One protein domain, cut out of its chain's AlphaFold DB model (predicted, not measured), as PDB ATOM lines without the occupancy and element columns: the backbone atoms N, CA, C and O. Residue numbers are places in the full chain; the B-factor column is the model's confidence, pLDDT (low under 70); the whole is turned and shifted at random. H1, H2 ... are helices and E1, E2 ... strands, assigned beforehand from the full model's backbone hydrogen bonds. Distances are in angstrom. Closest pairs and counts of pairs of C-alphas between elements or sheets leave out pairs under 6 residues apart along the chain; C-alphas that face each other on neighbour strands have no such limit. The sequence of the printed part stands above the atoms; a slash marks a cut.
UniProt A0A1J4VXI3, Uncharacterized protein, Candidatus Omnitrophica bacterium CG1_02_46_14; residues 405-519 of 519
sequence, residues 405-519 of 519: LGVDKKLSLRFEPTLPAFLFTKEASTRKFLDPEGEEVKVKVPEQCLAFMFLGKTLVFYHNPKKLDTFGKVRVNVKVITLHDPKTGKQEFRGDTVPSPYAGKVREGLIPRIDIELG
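What this domain is: This is residues 405 to 519 of the 519 residues of an uncharacterized protein of Candidatus Omnitrophica bacterium CG1_02_46_14 (UniProt A0A1J4VXI3). A twisted wall of five strands has one short helix, H1, across one face; E1 packs on H1, and the hairpin of E2 and E3 is set off from the edge strand E4. The printed part has 115 residues, mostly strand, though under half are in named elements, which run E1 E2 E3 E4 E5 E6 E7 H1 E8. The mixed sheet has the order E4, E5, E8, E6, E7. The whole is compact, with a radius of gyration of the C-alphas of 14.5 A, yet flat, spanning 41 by 38 by 20 A.

How they stand to each other: Inner strands E5, residues 458 to 463, and E8, residues 513 to 518, are parallel, with N 461 and O 514 2.8 A apart. E4, residues 449 to 454, is antiparallel to E5 in a hairpin (N 454 and O 458, 2.8 A). E6, residues 478 to 485, is antiparallel to E8 (N 482 and O 515, 2.8 A) and forms a hairpin with edge strand E7, residues 489 to 494 (N 483 and O 491, 2.8 A). H1, residues 502 to 507, is on the sheet over E8, at a height of 9.1 A, and runs across the strands at 64 degrees to E8 on the local plane; each of its O i to N i+4 pairs is within hydrogen-bond range. E7, H1 and E8 form a split strand-helix-strand unit, two strands running the same way with E6 between them, and its crossover is right-handed. E1, residues 411 to 414, touches H1, the closest C-alphas being those of Leu 413 and Ala 503, 5.0 A apart. E1 pairs with no named strand, but its residues 413 to 414 pair antiparallel with residues 497 to 498. E2, residues 429 to 434, and E3, residues 440 to 445, are an antiparallel hairpin (N 431 and O 443, 2.8 A); E2 is apart from E4.

Where its parts are: E6 is 20.0 A long, E2 and E7 16.9 A, E8 16.4 A, E5 16.0 A, E3 and E4 15.6 A, E1 10.0 A and H1 8.7 A. E1 begins at C-alpha 411 (73.483, 14.548, 155.411), and E8 ends at C-alpha 518 (55.319, 10.388, 169.387).

The domain as a whole: The two C-alphas farthest apart, those of Glu 437 and Lys 473, are 42.1 A apart. The printed part has no cut; the links E1 to E2 and E5 to E6 are long, and no printed residue is under 70 in pLDDT.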
ATOM      1  N   LEU A 405      71.251  19.324 155.230       90.88
ATOM      2  CA  LEU A 405      72.612  19.378 155.753       90.88
ATOM      3  C   LEU A 405      72.541  19.787 157.227       90.88
ATOM      4  O   LEU A 405      71.932  20.802 157.558       90.88
ATOM      5  N   GLY A 406      73.118  18.965 158.101       82.25
ATOM      6  CA  GLY A 406      73.268  19.269 159.519       82.25
ATOM      7  C   GLY A 406      74.264  20.406 159.753       82.25
ATOM      8  O   GLY A 406      74.919  20.888 158.827       82.25
ATOM      9  N   VAL A 407      74.416  20.811 161.018       81.44
ATOM     10  CA  VAL A 407      75.381  21.851 161.437       81.44
ATOM     11  C   VAL A 407      76.818  21.486 161.036       81.44
ATOM     12  O   VAL A 407      77.635  22.353 160.748       81.44
ATOM     13  N   ASP A 408      77.112  20.191 160.944       85.69
ATOM     14  CA  ASP A 408      78.389  19.634 160.501       85.69
ATOM     15  C   ASP A 408      78.547  19.559 158.968       85.69
ATOM     16  O   ASP A 408      79.488  18.935 158.474       85.69
ATOM     17  N   LYS A 409      77.622  20.160 158.205       89.38
ATOM     18  CA  LYS A 409      77.507  20.078 156.739       89.38
ATOM     19  C   LYS A 409      77.372  18.638 156.209       89.38
ATOM     20  O   LYS A 409      77.636  18.395 155.031       89.38
ATOM     21  N   LYS A 410      76.929  17.675 157.031       94.56
ATOM     22  CA  LYS A 410      76.667  16.286 156.608       94.56
ATOM     23  C   LYS A 410      75.176  16.007 156.445       94.56
ATOM     24  O   LYS A 410      74.325  16.673 157.025       94.56
ATOM     25  N   LEU A 411      74.858  14.984 155.652       96.62
ATOM     26  CA  LEU A 411      73.483  14.548 155.411       96.62
ATOM     27  C   LEU A 411      72.793  14.135 156.719       96.62
ATOM     28  O   LEU A 411      73.277  13.251 157.423       96.62
ATOM     29  N   SER A 412      71.634  14.722 156.988       96.81
ATOM     30  CA  SER A 412      70.728  14.335 158.069       96.81
ATOM     31  C   SER A 412      69.326  14.083 157.513       96.81
ATOM     32  O   SER A 412      68.929  14.693 156.517       96.81
ATOM     33  N   LEU A 413      68.589  13.171 158.144       97.62
ATOM     34  CA  LEU A 413      67.192  12.859 157.843       97.62
ATOM     35  C   LEU A 413      66.325  13.341 159.005       97.62
ATOM     36  O   LEU A 413      66.532  12.910 160.134       97.62
ATOM     37  N   ARG A 414      65.355  14.205 158.728       97.31
ATOM     38  CA  ARG A 414      64.461  14.795 159.722       97.31
ATOM     39  C   ARG A 414      63.009  14.438 159.424       97.31
ATOM     40  O   ARG A 414      62.574  14.555 158.280       97.31
ATOM     41  N   PHE A 415      62.276  14.021 160.453       97.88
ATOM     42  CA  PHE A 415      60.851  13.702 160.376       97.88
ATOM     43  C   PHE A 415      60.024  14.809 161.032       97.88
ATOM     44  O   PHE A 415      60.051  14.983 162.246       97.88
ATOM     45  N   GLU A 416      59.245  15.532 160.231       97.12
ATOM     46  CA  GLU A 416      58.336  16.590 160.693       97.12
ATOM     47  C   GLU A 416      56.881  16.260 160.304       97.12
ATOM     48  O   GLU A 416      56.312  16.921 159.428       97.12
ATOM     49  N   PRO A 417      56.264  15.215 160.895       97.75
ATOM     50  CA  PRO A 417      54.919  14.803 160.516       97.75
ATOM     51  C   PRO A 417      53.878  15.873 160.860       97.75
ATOM     52  O   PRO A 417      53.900  16.482 161.929       97.75
ATOM     53  N   THR A 418      52.906  16.041 159.972       97.94
ATOM     54  CA  THR A 418      51.684  16.832 160.158       97.94
ATOM     55  C   THR A 418      50.499  15.895 159.938       97.94
ATOM     56  O   THR A 418      50.015  15.735 158.819       97.94
ATOM     57  N   LEU A 419      50.095  15.204 161.003       97.94
ATOM     58  CA  LEU A 419      49.148  14.096 161.002       97.94
ATOM     59  C   LEU A 419      48.065  14.326 162.066       97.94
ATOM     60  O   LEU A 419      48.397  14.588 163.227       97.94
ATOM     61  N   PRO A 420      46.779  14.192 161.708       97.19
ATOM     62  CA  PRO A 420      45.694  14.219 162.666       97.19
ATOM     63  C   PRO A 420      45.537  12.846 163.327       97.19
ATOM     64  O   PRO A 420      45.734  11.798 162.700       97.19
ATOM     65  N   ALA A 421      45.110  12.841 164.585       96.75
ATOM     66  CA  ALA A 421      44.952  11.654 165.415       96.75
ATOM     67  C   ALA A 421      44.017  10.609 164.787       96.75
ATOM     68  O   ALA A 421      44.195   9.411 164.995       96.75
ATOM     69  N   PHE A 422      43.043  11.039 163.975       96.12
ATOM     70  CA  PHE A 422      42.078  10.127 163.357       96.12
ATOM     71  C   PHE A 422      42.683   9.182 162.306       96.12
ATOM     72  O   PHE A 422      42.013   8.219 161.935       96.12
ATOM     73  N   LEU A 423      43.898   9.441 161.805       95.75
ATOM     74  CA  LEU A 423      44.571   8.544 160.855       95.75
ATOM     75  C   LEU A 423      45.257   7.349 161.531       95.75
ATOM     76  O   LEU A 423      45.637   6.400 160.845       95.75
ATOM     77  N   PHE A 424      45.423   7.380 162.853       97.00
ATOM     78  CA  PHE A 424      46.032   6.285 163.601       97.00
ATOM     79  C   PHE A 424      45.011   5.169 163.830       97.00
ATOM     80  O   PHE A 424      43.819   5.411 164.045       97.00
ATOM     81  N   THR A 425      45.476   3.924 163.785       96.81
ATOM     82  CA  THR A 425      44.640   2.751 164.049       96.81
ATOM     83  C   THR A 425      43.996   2.830 165.435       96.81
ATOM     84  O   THR A 425      44.622   3.222 166.417       96.81
ATOM     85  N   LYS A 426      42.728   2.425 165.542       95.56
ATOM     86  CA  LYS A 426      42.064   2.271 166.849       95.56
ATOM     87  C   LYS A 426      42.401   0.938 167.512       95.56
ATOM     88  O   LYS A 426      42.492   0.872 168.727       95.56
ATOM     89  N   GLU A 427      42.613  -0.085 166.691       96.50
ATOM     90  CA  GLU A 427      42.906  -1.462 167.078       96.50
ATOM     91  C   GLU A 427      44.026  -2.001 166.187       96.50
ATOM     92  O   GLU A 427      44.221  -1.527 165.061       96.50
ATOM     93  N   ALA A 428      44.760  -3.002 166.671       95.75
ATOM     94  CA  ALA A 428      45.772  -3.658 165.857       95.75
ATOM     95  C   ALA A 428      45.140  -4.287 164.604       95.75
ATOM     96  O   ALA A 428      44.090  -4.922 164.665       95.75
ATOM     97  N   SER A 429      45.795  -4.143 163.456       94.50
ATOM     98  CA  SER A 429      45.309  -4.676 162.184       94.50
ATOM     99  C   SER A 429      46.444  -5.243 161.343       94.50
ATOM    100  O   SER A 429      47.589  -4.806 161.441       94.50
ATOM    101  N   THR A 430      46.133  -6.218 160.494       95.38
ATOM    102  CA  THR A 430      47.077  -6.720 159.491       95.38
ATOM    103  C   THR A 430      46.775  -6.053 158.156       95.38
ATOM    104  O   THR A 430      45.637  -6.073 157.683       95.38
ATOM    105  N   ARG A 431      47.794  -5.449 157.546       92.75
ATOM    106  CA  ARG A 431      47.734  -4.829 156.220       92.75
ATOM    107  C   ARG A 431      48.623  -5.591 155.251       92.75
ATOM    108  O   ARG A 431      49.602  -6.209 155.659       92.75
ATOM    109  N   LYS A 432      48.244  -5.565 153.978       91.25
ATOM    110  CA  LYS A 432      48.999  -6.157 152.877       91.25
ATOM    111  C   LYS A 432      49.540  -5.039 152.002       91.25
ATOM    112  O   LYS A 432      48.833  -4.056 151.784       91.25
ATOM    113  N   PHE A 433      50.754  -5.200 151.507       87.88
ATOM    114  CA  PHE A 433      51.315  -4.351 150.466       87.88
ATOM    115  C   PHE A 433      52.235  -5.187 149.569       87.88
ATOM    116  O   PHE A 433      52.603  -6.299 149.944       87.88
ATOM    117  N   LEU A 434      52.561  -4.662 148.389       87.44
ATOM    118  CA  LEU A 434      53.568  -5.248 147.507       87.44
ATOM    119  C   LEU A 434      54.918  -4.604 147.816       87.44
ATOM    120  O   LEU A 434      55.013  -3.372 147.835       87.44
ATOM    121  N   ASP A 435      55.928  -5.417 148.096       83.12
ATOM    122  CA  ASP A 435      57.296  -4.937 148.290       83.12
ATOM    123  C   ASP A 435      57.951  -4.519 146.949       83.12
ATOM    124  O   ASP A 435      57.321  -4.630 145.890       83.12
ATOM    125  N   PRO A 436      59.175  -3.951 146.955       76.94
ATOM    126  CA  PRO A 436      59.870  -3.552 145.726       76.94
ATOM    127  C   PRO A 436      60.074  -4.679 144.711       76.94
ATOM    128  O   PRO A 436      60.221  -4.400 143.519       76.94
ATOM    129  N   GLU A 437      60.106  -5.924 145.175       84.19
ATOM    130  CA  GLU A 437      60.260  -7.133 144.376       84.19
ATOM    131  C   GLU A 437      58.915  -7.638 143.817       84.19
ATOM    132  O   GLU A 437      58.903  -8.476 142.917       84.19
ATOM    133  N   GLY A 438      57.794  -7.063 144.265       85.44
ATOM    134  CA  GLY A 438      56.442  -7.390 143.818       85.44
ATOM    135  C   GLY A 438      55.764  -8.485 144.640       85.44
ATOM    136  O   GLY A 438      54.688  -8.946 144.257       85.44
ATOM    137  N   GLU A 439      56.350  -8.883 145.767       89.50
ATOM    138  CA  GLU A 439      55.824  -9.931 146.634       89.50
ATOM    139  C   GLU A 439      54.814  -9.370 147.644       89.50
ATOM    140  O   GLU A 439      54.952  -8.261 148.172       89.50
ATOM    141  N   GLU A 440      53.761 -10.142 147.933       92.94
ATOM    142  CA  GLU A 440      52.753  -9.745 148.920       92.94
ATOM    143  C   GLU A 440      53.304  -9.910 150.341       92.94
ATOM    144  O   GLU A 440      53.426 -11.018 150.869       92.94
ATOM    145  N   VAL A 441      53.541  -8.788 151.016       91.06
ATOM    146  CA  VAL A 441      53.996  -8.761 152.406       91.06
ATOM    147  C   VAL A 441      52.840  -8.398 153.334       91.06
ATOM    148  O   VAL A 441      52.114  -7.419 153.133       91.06
ATOM    149  N   LYS A 442      52.683  -9.181 154.408       93.88
ATOM    150  CA  LYS A 442      51.736  -8.909 155.499       93.88
ATOM    151  C   LYS A 442      52.440  -8.196 156.644       93.88
ATOM    152  O   LYS A 442      53.416  -8.695 157.197       93.88
ATOM    153  N   VAL A 443      51.888  -7.064 157.057       93.62
ATOM    154  CA  VAL A 443      52.398  -6.239 158.153       93.62
ATOM    155  C   VAL A 443      51.348  -6.126 159.239       93.62
ATOM    156  O   VAL A 443      50.223  -5.701 158.982       93.62
ATOM    157  N   LYS A 444      51.735  -6.438 160.476       95.94
ATOM    158  CA  LYS A 444      50.936  -6.111 161.658       95.94
ATOM    159  C   LYS A 444      51.179  -4.651 162.039       95.94
ATOM    160  O   LYS A 444      52.282  -4.292 162.441       95.94
ATOM    161  N   VAL A 445      50.143  -3.830 161.926       96.25
ATOM    162  CA  VAL A 445      50.107  -2.448 162.410       96.25
ATOM    163  C   VAL A 445      49.461  -2.474 163.799       96.25
ATOM    164  O   VAL A 445      48.310  -2.906 163.901       96.25
ATOM    165  N   PRO A 446      50.174  -2.095 164.876       96.31
ATOM    166  CA  PRO A 446      49.617  -2.049 166.230       96.31
ATOM    167  C   PRO A 446      48.422  -1.100 166.347       96.31
ATOM    168  O   PRO A 446      48.103  -0.380 165.402       96.31
ATOM    169  N   GLU A 447      47.764  -1.085 167.503       96.94
ATOM    170  CA  GLU A 447      46.852   0.010 167.838       96.94
ATOM    171  C   GLU A 447      47.611   1.337 167.960       96.94
ATOM    172  O   GLU A 447      48.807   1.357 168.247       96.94
ATOM    173  N   GLN A 448      46.903   2.448 167.756       96.94
ATOM    174  CA  GLN A 448      47.422   3.809 167.908       96.94
ATOM    175  C   GLN A 448      48.652   4.073 167.032       96.94
ATOM    176  O   GLN A 448      49.540   4.851 167.386       96.94
ATOM    177  N   CYS A 449      48.699   3.413 165.874       97.62
ATOM    178  CA  CYS A 449      49.833   3.425 164.974       97.62
ATOM    179  C   CYS A 449      49.412   3.839 163.561       97.62
ATOM    180  O   CYS A 449      48.324   3.506 163.090       97.62
ATOM    181  N   LEU A 450      50.286   4.570 162.878       97.06
ATOM    182  CA  LEU A 450      50.195   4.830 161.447       97.06
ATOM    183  C   LEU A 450      51.435   4.245 160.781       97.06
ATOM    184  O   LEU A 450      52.547   4.495 161.237       97.06
ATOM    185  N   ALA A 451      51.249   3.490 159.700       95.69
ATOM    186  CA  ALA A 451      52.348   2.932 158.925       95.69
ATOM    187  C   ALA A 451      52.296   3.423 157.476       95.69
ATOM    188  O   ALA A 451      51.220   3.470 156.876       95.69
ATOM    189  N   PHE A 452      53.451   3.761 156.904       95.00
ATOM    190  CA  PHE A 452      53.565   4.142 155.498       95.00
ATOM    191  C   PHE A 452      54.911   3.721 154.899       95.00
ATOM    192  O   PHE A 452      55.896   3.517 155.608       95.00
ATOM    193  N   MET A 453      54.947   3.600 153.572       93.38
ATOM    194  CA  MET A 453      56.164   3.282 152.830       93.38
ATOM    195  C   MET A 453      56.943   4.557 152.487       93.38
ATOM    196  O   MET A 453      56.429   5.443 151.801       93.38
ATOM    197  N   PHE A 454      58.198   4.635 152.925       94.56
ATOM    198  CA  PHE A 454      59.128   5.724 152.647       94.56
ATOM    199  C   PHE A 454      60.180   5.291 151.617       94.56
ATOM    200  O   PHE A 454      60.784   4.223 151.729       94.56
ATOM    201  N   LEU A 455      60.379   6.118 150.582       92.44
ATOM    202  CA  LEU A 455      61.310   5.873 149.464       92.44
ATOM    203  C   LEU A 455      61.123   4.512 148.769       92.44
ATOM    204  O   LEU A 455      62.059   3.970 148.186       92.44
ATOM    205  N   GLY A 456      59.919   3.942 148.859       90.69
ATOM    206  CA  GLY A 456      59.584   2.636 148.296       90.69
ATOM    207  C   GLY A 456      60.199   1.435 149.019       90.69
ATOM    208  O   GLY A 456      59.809   0.326 148.696       90.69
ATOM    209  N   LYS A 457      61.117   1.619 149.978       91.88
ATOM    210  CA  LYS A 457      61.896   0.520 150.588       91.88
ATOM    211  C   LYS A 457      61.842   0.456 152.112       91.88
ATOM    212  O   LYS A 457      62.158  -0.578 152.690       91.88
ATOM    213  N   THR A 458      61.485   1.553 152.771       94.69
ATOM    214  CA  THR A 458      61.539   1.670 154.227       94.69
ATOM    215  C   THR A 458      60.135   1.796 154.789       94.69
ATOM    216  O   THR A 458      59.465   2.805 154.576       94.69
ATOM    217  N   LEU A 459      59.683   0.804 155.549       95.44
ATOM    218  CA  LEU A 459      58.400   0.866 156.233       95.44
ATOM    219  C   LEU A 459      58.538   1.654 157.540       95.44
ATOM    220  O   LEU A 459      59.255   1.245 158.455       95.44
ATOM    221  N   VAL A 460      57.857   2.792 157.623       97.75
ATOM    222  CA  VAL A 460      57.903   3.686 158.783       97.75
ATOM    223  C   VAL A 460      56.633   3.517 159.607       97.75
ATOM    224  O   VAL A 460      55.536   3.541 159.051       97.75
ATOM    225  N   PHE A 461      56.786   3.381 160.922       98.38
ATOM    226  CA  PHE A 461      55.701   3.308 161.899       98.38
ATOM    227  C   PHE A 461      55.750   4.520 162.823       98.38
ATOM    228  O   PHE A 461      56.750   4.739 163.496       98.38
ATOM    229  N   TYR A 462      54.658   5.272 162.902       98.62
ATOM    230  CA  TYR A 462      54.434   6.274 163.937       98.62
ATOM    231  C   TYR A 462      53.589   5.677 165.057       98.62
ATOM    232  O   TYR A 462      52.469   5.240 164.805       98.62
ATOM    233  N   HIS A 463      54.090   5.701 166.290       98.44
ATOM    234  CA  HIS A 463      53.383   5.253 167.493       98.44
ATOM    235  C   HIS A 463      52.872   6.465 168.271       98.44
ATOM    236  O   HIS A 463      53.667   7.302 168.690       98.44
ATOM    237  N   ASN A 464      51.554   6.571 168.465       98.00
ATOM    238  CA  ASN A 464      50.895   7.731 169.073       98.00
ATOM    239  C   ASN A 464      50.050   7.347 170.303       98.00
ATOM    240  O   ASN A 464      48.820   7.440 170.258       98.00
ATOM    241  N   PRO A 465      50.683   6.956 171.427       96.06
ATOM    242  CA  PRO A 465      49.975   6.495 172.626       96.06
ATOM    243  C   PRO A 465      49.055   7.559 173.250       96.06
ATOM    244  O   PRO A 465      48.145   7.243 174.014       96.06
ATOM    245  N   LYS A 466      49.295   8.843 172.952       96.38
ATOM    246  CA  LYS A 466      48.499   9.960 173.479       96.38
ATOM    247  C   LYS A 466      47.262  10.276 172.637       96.38
ATOM    248  O   LYS A 466      46.421  11.036 173.107       96.38
ATOM    249  N   LYS A 467      47.136   9.715 171.426       95.44
ATOM    250  CA  LYS A 467      46.018   9.963 170.492       95.44
ATOM    251  C   LYS A 467      45.789  11.457 170.214       95.44
ATOM    252  O   LYS A 467      44.650  11.898 170.089       95.44
ATOM    253  N   LEU A 468      46.871  12.229 170.141       97.38
ATOM    254  CA  LEU A 468      46.834  13.659 169.826       97.38
ATOM    255  C   LEU A 468      47.330  13.908 168.403       97.38
ATOM    256  O   LEU A 468      48.058  13.092 167.837       97.38
ATOM    257  N   ASP A 469      46.958  15.049 167.840       98.00
ATOM    258  CA  ASP A 469      47.492  15.514 166.562       98.00
ATOM    259  C   ASP A 469      49.000  15.807 166.676       98.00
ATOM    260  O   ASP A 469      49.510  16.111 167.758       98.00
ATOM    261  N   THR A 470      49.732  15.754 165.559       97.75
ATOM    262  CA  THR A 470      51.141  16.198 165.504       97.75
ATOM    263  C   THR A 470      51.280  17.684 165.140       97.75
ATOM    264  O   THR A 470      52.384  18.184 164.935       97.75
ATOM    265  N   PHE A 471      50.165  18.414 165.061       96.50
ATOM    266  CA  PHE A 471      50.096  19.837 164.724       96.50
ATOM    267  C   PHE A 471      49.169  20.584 165.694       96.50
ATOM    268  O   PHE A 471      48.517  19.983 166.540       96.50
ATOM    269  N   GLY A 472      49.134  21.914 165.597       93.50
ATOM    270  CA  GLY A 472      48.328  22.753 166.489       93.50
ATOM    271  C   GLY A 472      49.021  23.071 167.820       93.50
ATOM    272  O   GLY A 472      50.230  22.860 167.982       93.50
ATOM    273  N   LYS A 473      48.260  23.658 168.759       90.88
ATOM    274  CA  LYS A 473      48.763  24.105 170.076       90.88
ATOM    275  C   LYS A 473      48.972  22.949 171.057       90.88
ATOM    276  O   LYS A 473      49.964  22.941 171.777       90.88
ATOM    277  N   VAL A 474      48.041  21.995 171.084       94.38
ATOM    278  CA  VAL A 474      48.114  20.782 171.908       94.38
ATOM    279  C   VAL A 474      48.459  19.628 170.981       94.38
ATOM    280  O   VAL A 474      47.598  19.168 170.239       94.38
ATOM    281  N   ARG A 475      49.725  19.202 170.989       96.56
ATOM    282  CA  ARG A 475      50.241  18.229 170.020       96.56
ATOM    283  C   ARG A 475      51.298  17.303 170.596       96.56
ATOM    284  O   ARG A 475      52.000  17.673 171.537       96.56
ATOM    285  N   VAL A 476      51.451  16.140 169.975       97.56
ATOM    286  CA  VAL A 476      52.627  15.275 170.148       97.56
ATOM    287  C   VAL A 476      53.720  15.647 169.152       97.56
ATOM    288  O   VAL A 476      53.440  16.136 168.059       97.56
ATOM    289  N   ASN A 477      54.978  15.414 169.520       97.38
ATOM    290  CA  ASN A 477      56.120  15.591 168.618       97.38
ATOM    291  C   ASN A 477      56.942  14.301 168.566       97.38
ATOM    292  O   ASN A 477      56.788  13.427 169.420       97.38
ATOM    293  N   VAL A 478      57.838  14.196 167.586       98.19
ATOM    294  CA  VAL A 478      58.779  13.074 167.505       98.19
ATOM    295  C   VAL A 478      59.710  13.090 168.720       98.19
ATOM    296  O   VAL A 478      60.376  14.090 168.995       98.19
ATOM    297  N   LYS A 479      59.732  11.984 169.467       98.00
ATOM    298  CA  LYS A 479      60.550  11.805 170.674       98.00
ATOM    299  C   LYS A 479      61.754  10.924 170.425       98.00
ATOM    300  O   LYS A 479      62.850  11.269 170.866       98.00
ATOM    301  N   VAL A 480      61.536   9.800 169.758       98.56
ATOM    302  CA  VAL A 480      62.552   8.780 169.525       98.56
ATOM    303  C   VAL A 480      62.349   8.198 168.134       98.56
ATOM    304  O   VAL A 480      61.220   7.907 167.741       98.56
ATOM    305  N   ILE A 481      63.443   8.022 167.401       98.75
ATOM    306  CA  ILE A 481      63.489   7.322 166.120       98.75
ATOM    307  C   ILE A 481      64.374   6.091 166.291       98.75
ATOM    308  O   ILE A 481      65.544   6.210 166.650       98.75
ATOM    309  N   THR A 482      63.834   4.917 165.984       98.69
ATOM    310  CA  THR A 482      64.559   3.646 165.996       98.69
ATOM    311  C   THR A 482      64.706   3.120 164.577       98.69
ATOM    312  O   THR A 482      63.718   2.830 163.904       98.69
ATOM    313  N   LEU A 483      65.945   2.963 164.120       98.56
ATOM    314  CA  LEU A 483      66.259   2.307 162.853       98.56
ATOM    315  C   LEU A 483      66.498   0.819 163.089       98.56
ATOM    316  O   LEU A 483      67.223   0.440 164.010       98.56
ATOM    317  N   HIS A 484      65.937  -0.018 162.223       97.69
ATOM    318  CA  HIS A 484      66.141  -1.461 162.246       97.69
ATOM    319  C   HIS A 484      67.053  -1.861 161.083       97.69
ATOM    320  O   HIS A 484      66.578  -2.066 159.968       97.69
ATOM    321  N   ASP A 485      68.360  -1.951 161.335       94.69
ATOM    322  CA  ASP A 485      69.359  -2.367 160.345       94.69
ATOM    323  C   ASP A 485      69.576  -3.894 160.448       94.69
ATOM    324  O   ASP A 485      70.027  -4.372 161.492       94.69
ATOM    325  N   PRO A 486      69.307  -4.687 159.393       92.00
ATOM    326  CA  PRO A 486      69.519  -6.136 159.416       92.00
ATOM    327  C   PRO A 486      70.968  -6.553 159.698       92.00
ATOM    328  O   PRO A 486      71.204  -7.670 160.150       92.00
ATOM    329  N   LYS A 487      71.945  -5.679 159.422       93.31
ATOM    330  CA  LYS A 487      73.376  -5.957 159.599       93.31
ATOM    331  C   LYS A 487      73.898  -5.525 160.962       93.31
ATOM    332  O   LYS A 487      74.793  -6.168 161.495       93.31
ATOM    333  N   THR A 488      73.398  -4.405 161.487       91.56
ATOM    334  CA  THR A 488      73.952  -3.777 162.703       91.56
ATOM    335  C   THR A 488      72.985  -3.736 163.885       91.56
ATOM    336  O   THR A 488      73.366  -3.298 164.965       91.56
ATOM    337  N   GLY A 489      71.758  -4.231 163.716       94.56
ATOM    338  CA  GLY A 489      70.735  -4.251 164.754       94.56
ATOM    339  C   GLY A 489      69.977  -2.928 164.878       94.56
ATOM    340  O   GLY A 489      69.851  -2.159 163.923       94.56
ATOM    341  N   LYS A 490      69.411  -2.688 166.066       96.56
ATOM    342  CA  LYS A 490      68.633  -1.479 166.353       96.56
ATOM    343  C   LYS A 490      69.540  -0.314 166.719       96.56
ATOM    344  O   LYS A 490      70.495  -0.487 167.471       96.56
ATOM    345  N   GLN A 491      69.192   0.874 166.245       97.88
ATOM    346  CA  GLN A 491      69.841   2.122 166.638       97.88
ATOM    347  C   GLN A 491      68.793   3.168 166.960       97.88
ATOM    348  O   GLN A 491      67.849   3.351 166.194       97.88
ATOM    349  N   GLU A 492      68.987   3.854 168.077       98.12
ATOM    350  CA  GLU A 492      68.029   4.804 168.621       98.12
ATOM    351  C   GLU A 492      68.587   6.227 168.561       98.12
ATOM    352  O   GLU A 492      69.743   6.475 168.911       98.12
ATOM    353  N   PHE A 493      67.744   7.168 168.147       97.81
ATOM    354  CA  PHE A 493      68.043   8.593 168.100       97.81
ATOM    355  C   PHE A 493      66.955   9.350 168.850       97.81
ATOM    356  O   PHE A 493      65.767   9.192 168.567       97.81
ATOM    357  N   ARG A 494      67.353  10.190 169.809       97.69
ATOM    358  CA  ARG A 494      66.422  11.082 170.507       97.69
ATOM    359  C   ARG A 494      66.147  12.321 169.661       97.69
ATOM    360  O   ARG A 494      67.078  12.937 169.146       97.69
ATOM    361  N   GLY A 495      64.884  12.721 169.598       96.38
ATOM    362  CA  GLY A 495      64.404  13.828 168.780       96.38
ATOM    363  C   GLY A 495      63.978  13.395 167.380       96.38
ATOM    364  O   GLY A 495      63.779  12.217 167.101       96.38
ATOM    365  N   ASP A 496      63.812  14.382 166.506       96.81
ATOM    366  CA  ASP A 496      63.211  14.243 165.175       96.81
ATOM    367  C   ASP A 496      64.221  13.967 164.049       96.81
ATOM    368  O   ASP A 496      63.842  13.920 162.878       96.81
ATOM    369  N   THR A 497      65.502  13.808 164.388       97.19
ATOM    370  CA  THR A 497      66.605  13.823 163.425       97.19
ATOM    371  C   THR A 497      67.498  12.591 163.557       97.19
ATOM    372  O   THR A 497      67.980  12.248 164.633       97.19
ATOM    373  N   VAL A 498      67.781  11.970 162.416       97.25
ATOM    374  CA  VAL A 498      68.754  10.897 162.224       97.25
ATOM    375  C   VAL A 498      70.000  11.490 161.550       97.25
ATOM    376  O   VAL A 498      69.888  12.025 160.442       97.25
ATOM    377  N   PRO A 499      71.190  11.404 162.166       96.44
ATOM    378  CA  PRO A 499      72.415  11.976 161.616       96.44
ATOM    379  C   PRO A 499      73.091  11.061 160.581       96.44
ATOM    380  O   PRO A 499      72.726   9.898 160.376       96.44
ATOM    381  N   SER A 500      74.138  11.581 159.943       95.44
ATOM    382  CA  SER A 500      75.097  10.786 159.170       95.44
ATOM    383  C   SER A 500      75.852   9.790 160.076       95.44
ATOM    384  O   SER A 500      76.153  10.137 161.218       95.44
ATOM    385  N   PRO A 501      76.190   8.570 159.607       95.06
ATOM    386  CA  PRO A 501      75.956   8.021 158.263       95.06
ATOM    387  C   PRO A 501      74.567   7.387 158.074       95.06
ATOM    388  O   PRO A 501      74.220   6.962 156.973       95.06
ATOM    389  N   TYR A 502      73.756   7.312 159.127       96.94
ATOM    390  CA  TYR A 502      72.507   6.549 159.140       96.94
ATOM    391  C   TYR A 502      71.420   7.143 158.243       96.94
ATOM    392  O   TYR A 502      70.717   6.397 157.565       96.94
ATOM    393  N   ALA A 503      71.353   8.470 158.132       97.25
ATOM    394  CA  ALA A 503      70.512   9.141 157.141       97.25
ATOM    395  C   ALA A 503      70.828   8.691 155.701       97.25
ATOM    396  O   ALA A 503      69.918   8.499 154.894       97.25
ATOM    397  N   GLY A 504      72.116   8.482 155.392       96.94
ATOM    398  CA  GLY A 504      72.571   7.946 154.107       96.94
ATOM    399  C   GLY A 504      72.075   6.522 153.879       96.94
ATOM    400  O   GLY A 504      71.469   6.249 152.846       96.94
ATOM    401  N   LYS A 505      72.201   5.652 154.889       97.19
ATOM    402  CA  LYS A 505      71.684   4.275 154.825       97.19
ATOM    403  C   LYS A 505      70.180   4.217 154.544       97.19
ATOM    404  O   LYS A 505      69.745   3.388 153.749       97.19
ATOM    405  N   VAL A 506      69.383   5.087 155.173       97.12
ATOM    406  CA  VAL A 506      67.936   5.171 154.891       97.12
ATOM    407  C   VAL A 506      67.701   5.603 153.444       97.12
ATOM    408  O   VAL A 506      66.930   4.967 152.732       97.12
ATOM    409  N   ARG A 507      68.402   6.644 152.979       95.62
ATOM    410  CA  ARG A 507      68.283   7.156 151.605       95.62
ATOM    411  C   ARG A 507      68.649   6.116 150.542       95.62
ATOM    412  O   ARG A 507      68.051   6.107 149.471       95.62
ATOM    413  N   GLU A 508      69.612   5.252 150.839       95.56
ATOM    414  CA  GLU A 508      70.050   4.145 149.979       95.56
ATOM    415  C   GLU A 508      69.115   2.921 150.051       95.56
ATOM    416  O   GLU A 508      69.257   1.981 149.267       95.56
ATOM    417  N   GLY A 509      68.131   2.928 150.957       94.25
ATOM    418  CA  GLY A 509      67.185   1.830 151.151       94.25
ATOM    419  C   GLY A 509      67.768   0.639 151.909       94.25
ATOM    420  O   GLY A 509      67.267  -0.471 151.771       94.25
ATOM    421  N   LEU A 510      68.827   0.848 152.695       95.69
ATOM    422  CA  LEU A 510      69.461  -0.197 153.510       95.69
ATOM    423  C   LEU A 510      68.746  -0.427 154.850       95.69
ATOM    424  O   LEU A 510      69.033  -1.402 155.541       95.69
ATOM    425  N   ILE A 511      67.837   0.475 155.227       97.31
ATOM    426  CA  ILE A 511      67.040   0.391 156.451       97.31
ATOM    427  C   ILE A 511      65.599   0.018 156.066       97.31
ATOM    428  O   ILE A 511      64.864   0.890 155.603       97.31
ATOM    429  N   PRO A 512      65.166  -1.243 156.236       93.88
ATOM    430  CA  PRO A 512      63.827  -1.686 155.839       93.88
ATOM    431  C   PRO A 512      62.717  -1.208 156.780       93.88
ATOM    432  O   PRO A 512      61.553  -1.184 156.387       93.88
ATOM    433  N   ARG A 513      63.044  -0.835 158.026       96.19
ATOM    434  CA  ARG A 513      62.050  -0.432 159.026       96.19
ATOM    435  C   ARG A 513      62.540   0.694 159.929       96.19
ATOM    436  O   ARG A 513      63.685   0.680 160.389       96.19
ATOM    437  N   ILE A 514      61.639   1.636 160.200       98.50
ATOM    438  CA  ILE A 514      61.821   2.727 161.158       98.50
ATOM    439  C   ILE A 514      60.607   2.771 162.087       98.50
ATOM    440  O   ILE A 514      59.473   2.803 161.612       98.50
ATOM    441  N   ASP A 515      60.839   2.820 163.393       98.62
ATOM    442  CA  ASP A 515      59.805   3.070 164.397       98.62
ATOM    443  C   ASP A 515      60.018   4.455 165.008       98.62
ATOM    444  O   ASP A 515      61.125   4.800 165.414       98.62
ATOM    445  N   ILE A 516      58.960   5.257 165.052       98.75
ATOM    446  CA  ILE A 516      58.981   6.633 165.539       98.75
ATOM    447  C   ILE A 516      57.970   6.773 166.670       98.75
ATOM    448  O   ILE A 516      56.766   6.609 166.471       98.75
ATOM    449  N   GLU A 517      58.456   7.108 167.859       98.56
ATOM    450  CA  GLU A 517      57.625   7.350 169.035       98.56
ATOM    451  C   GLU A 517      57.210   8.822 169.102       98.56
ATOM    452  O   GLU A 517      58.053   9.726 169.069       98.56
ATOM    453  N   LEU A 518      55.904   9.063 169.211       98.44
ATOM    454  CA  LEU A 518      55.319  10.388 169.387       98.44
ATOM    455  C   LEU A 518      54.936  10.602 170.855       98.44
ATOM    456  O   LEU A 518      54.332   9.730 171.485       98.44
ATOM    457  N   GLY A 519      55.241  11.779 171.409       94.31
ATOM    458  CA  GLY A 519      54.927  12.080 172.810       94.31
ATOM    459  C   GLY A 519      55.007  13.535 173.217       94.31
ATOM    460  O   GLY A 519      55.332  14.409 172.381       94.31
TER     461      GLY A 519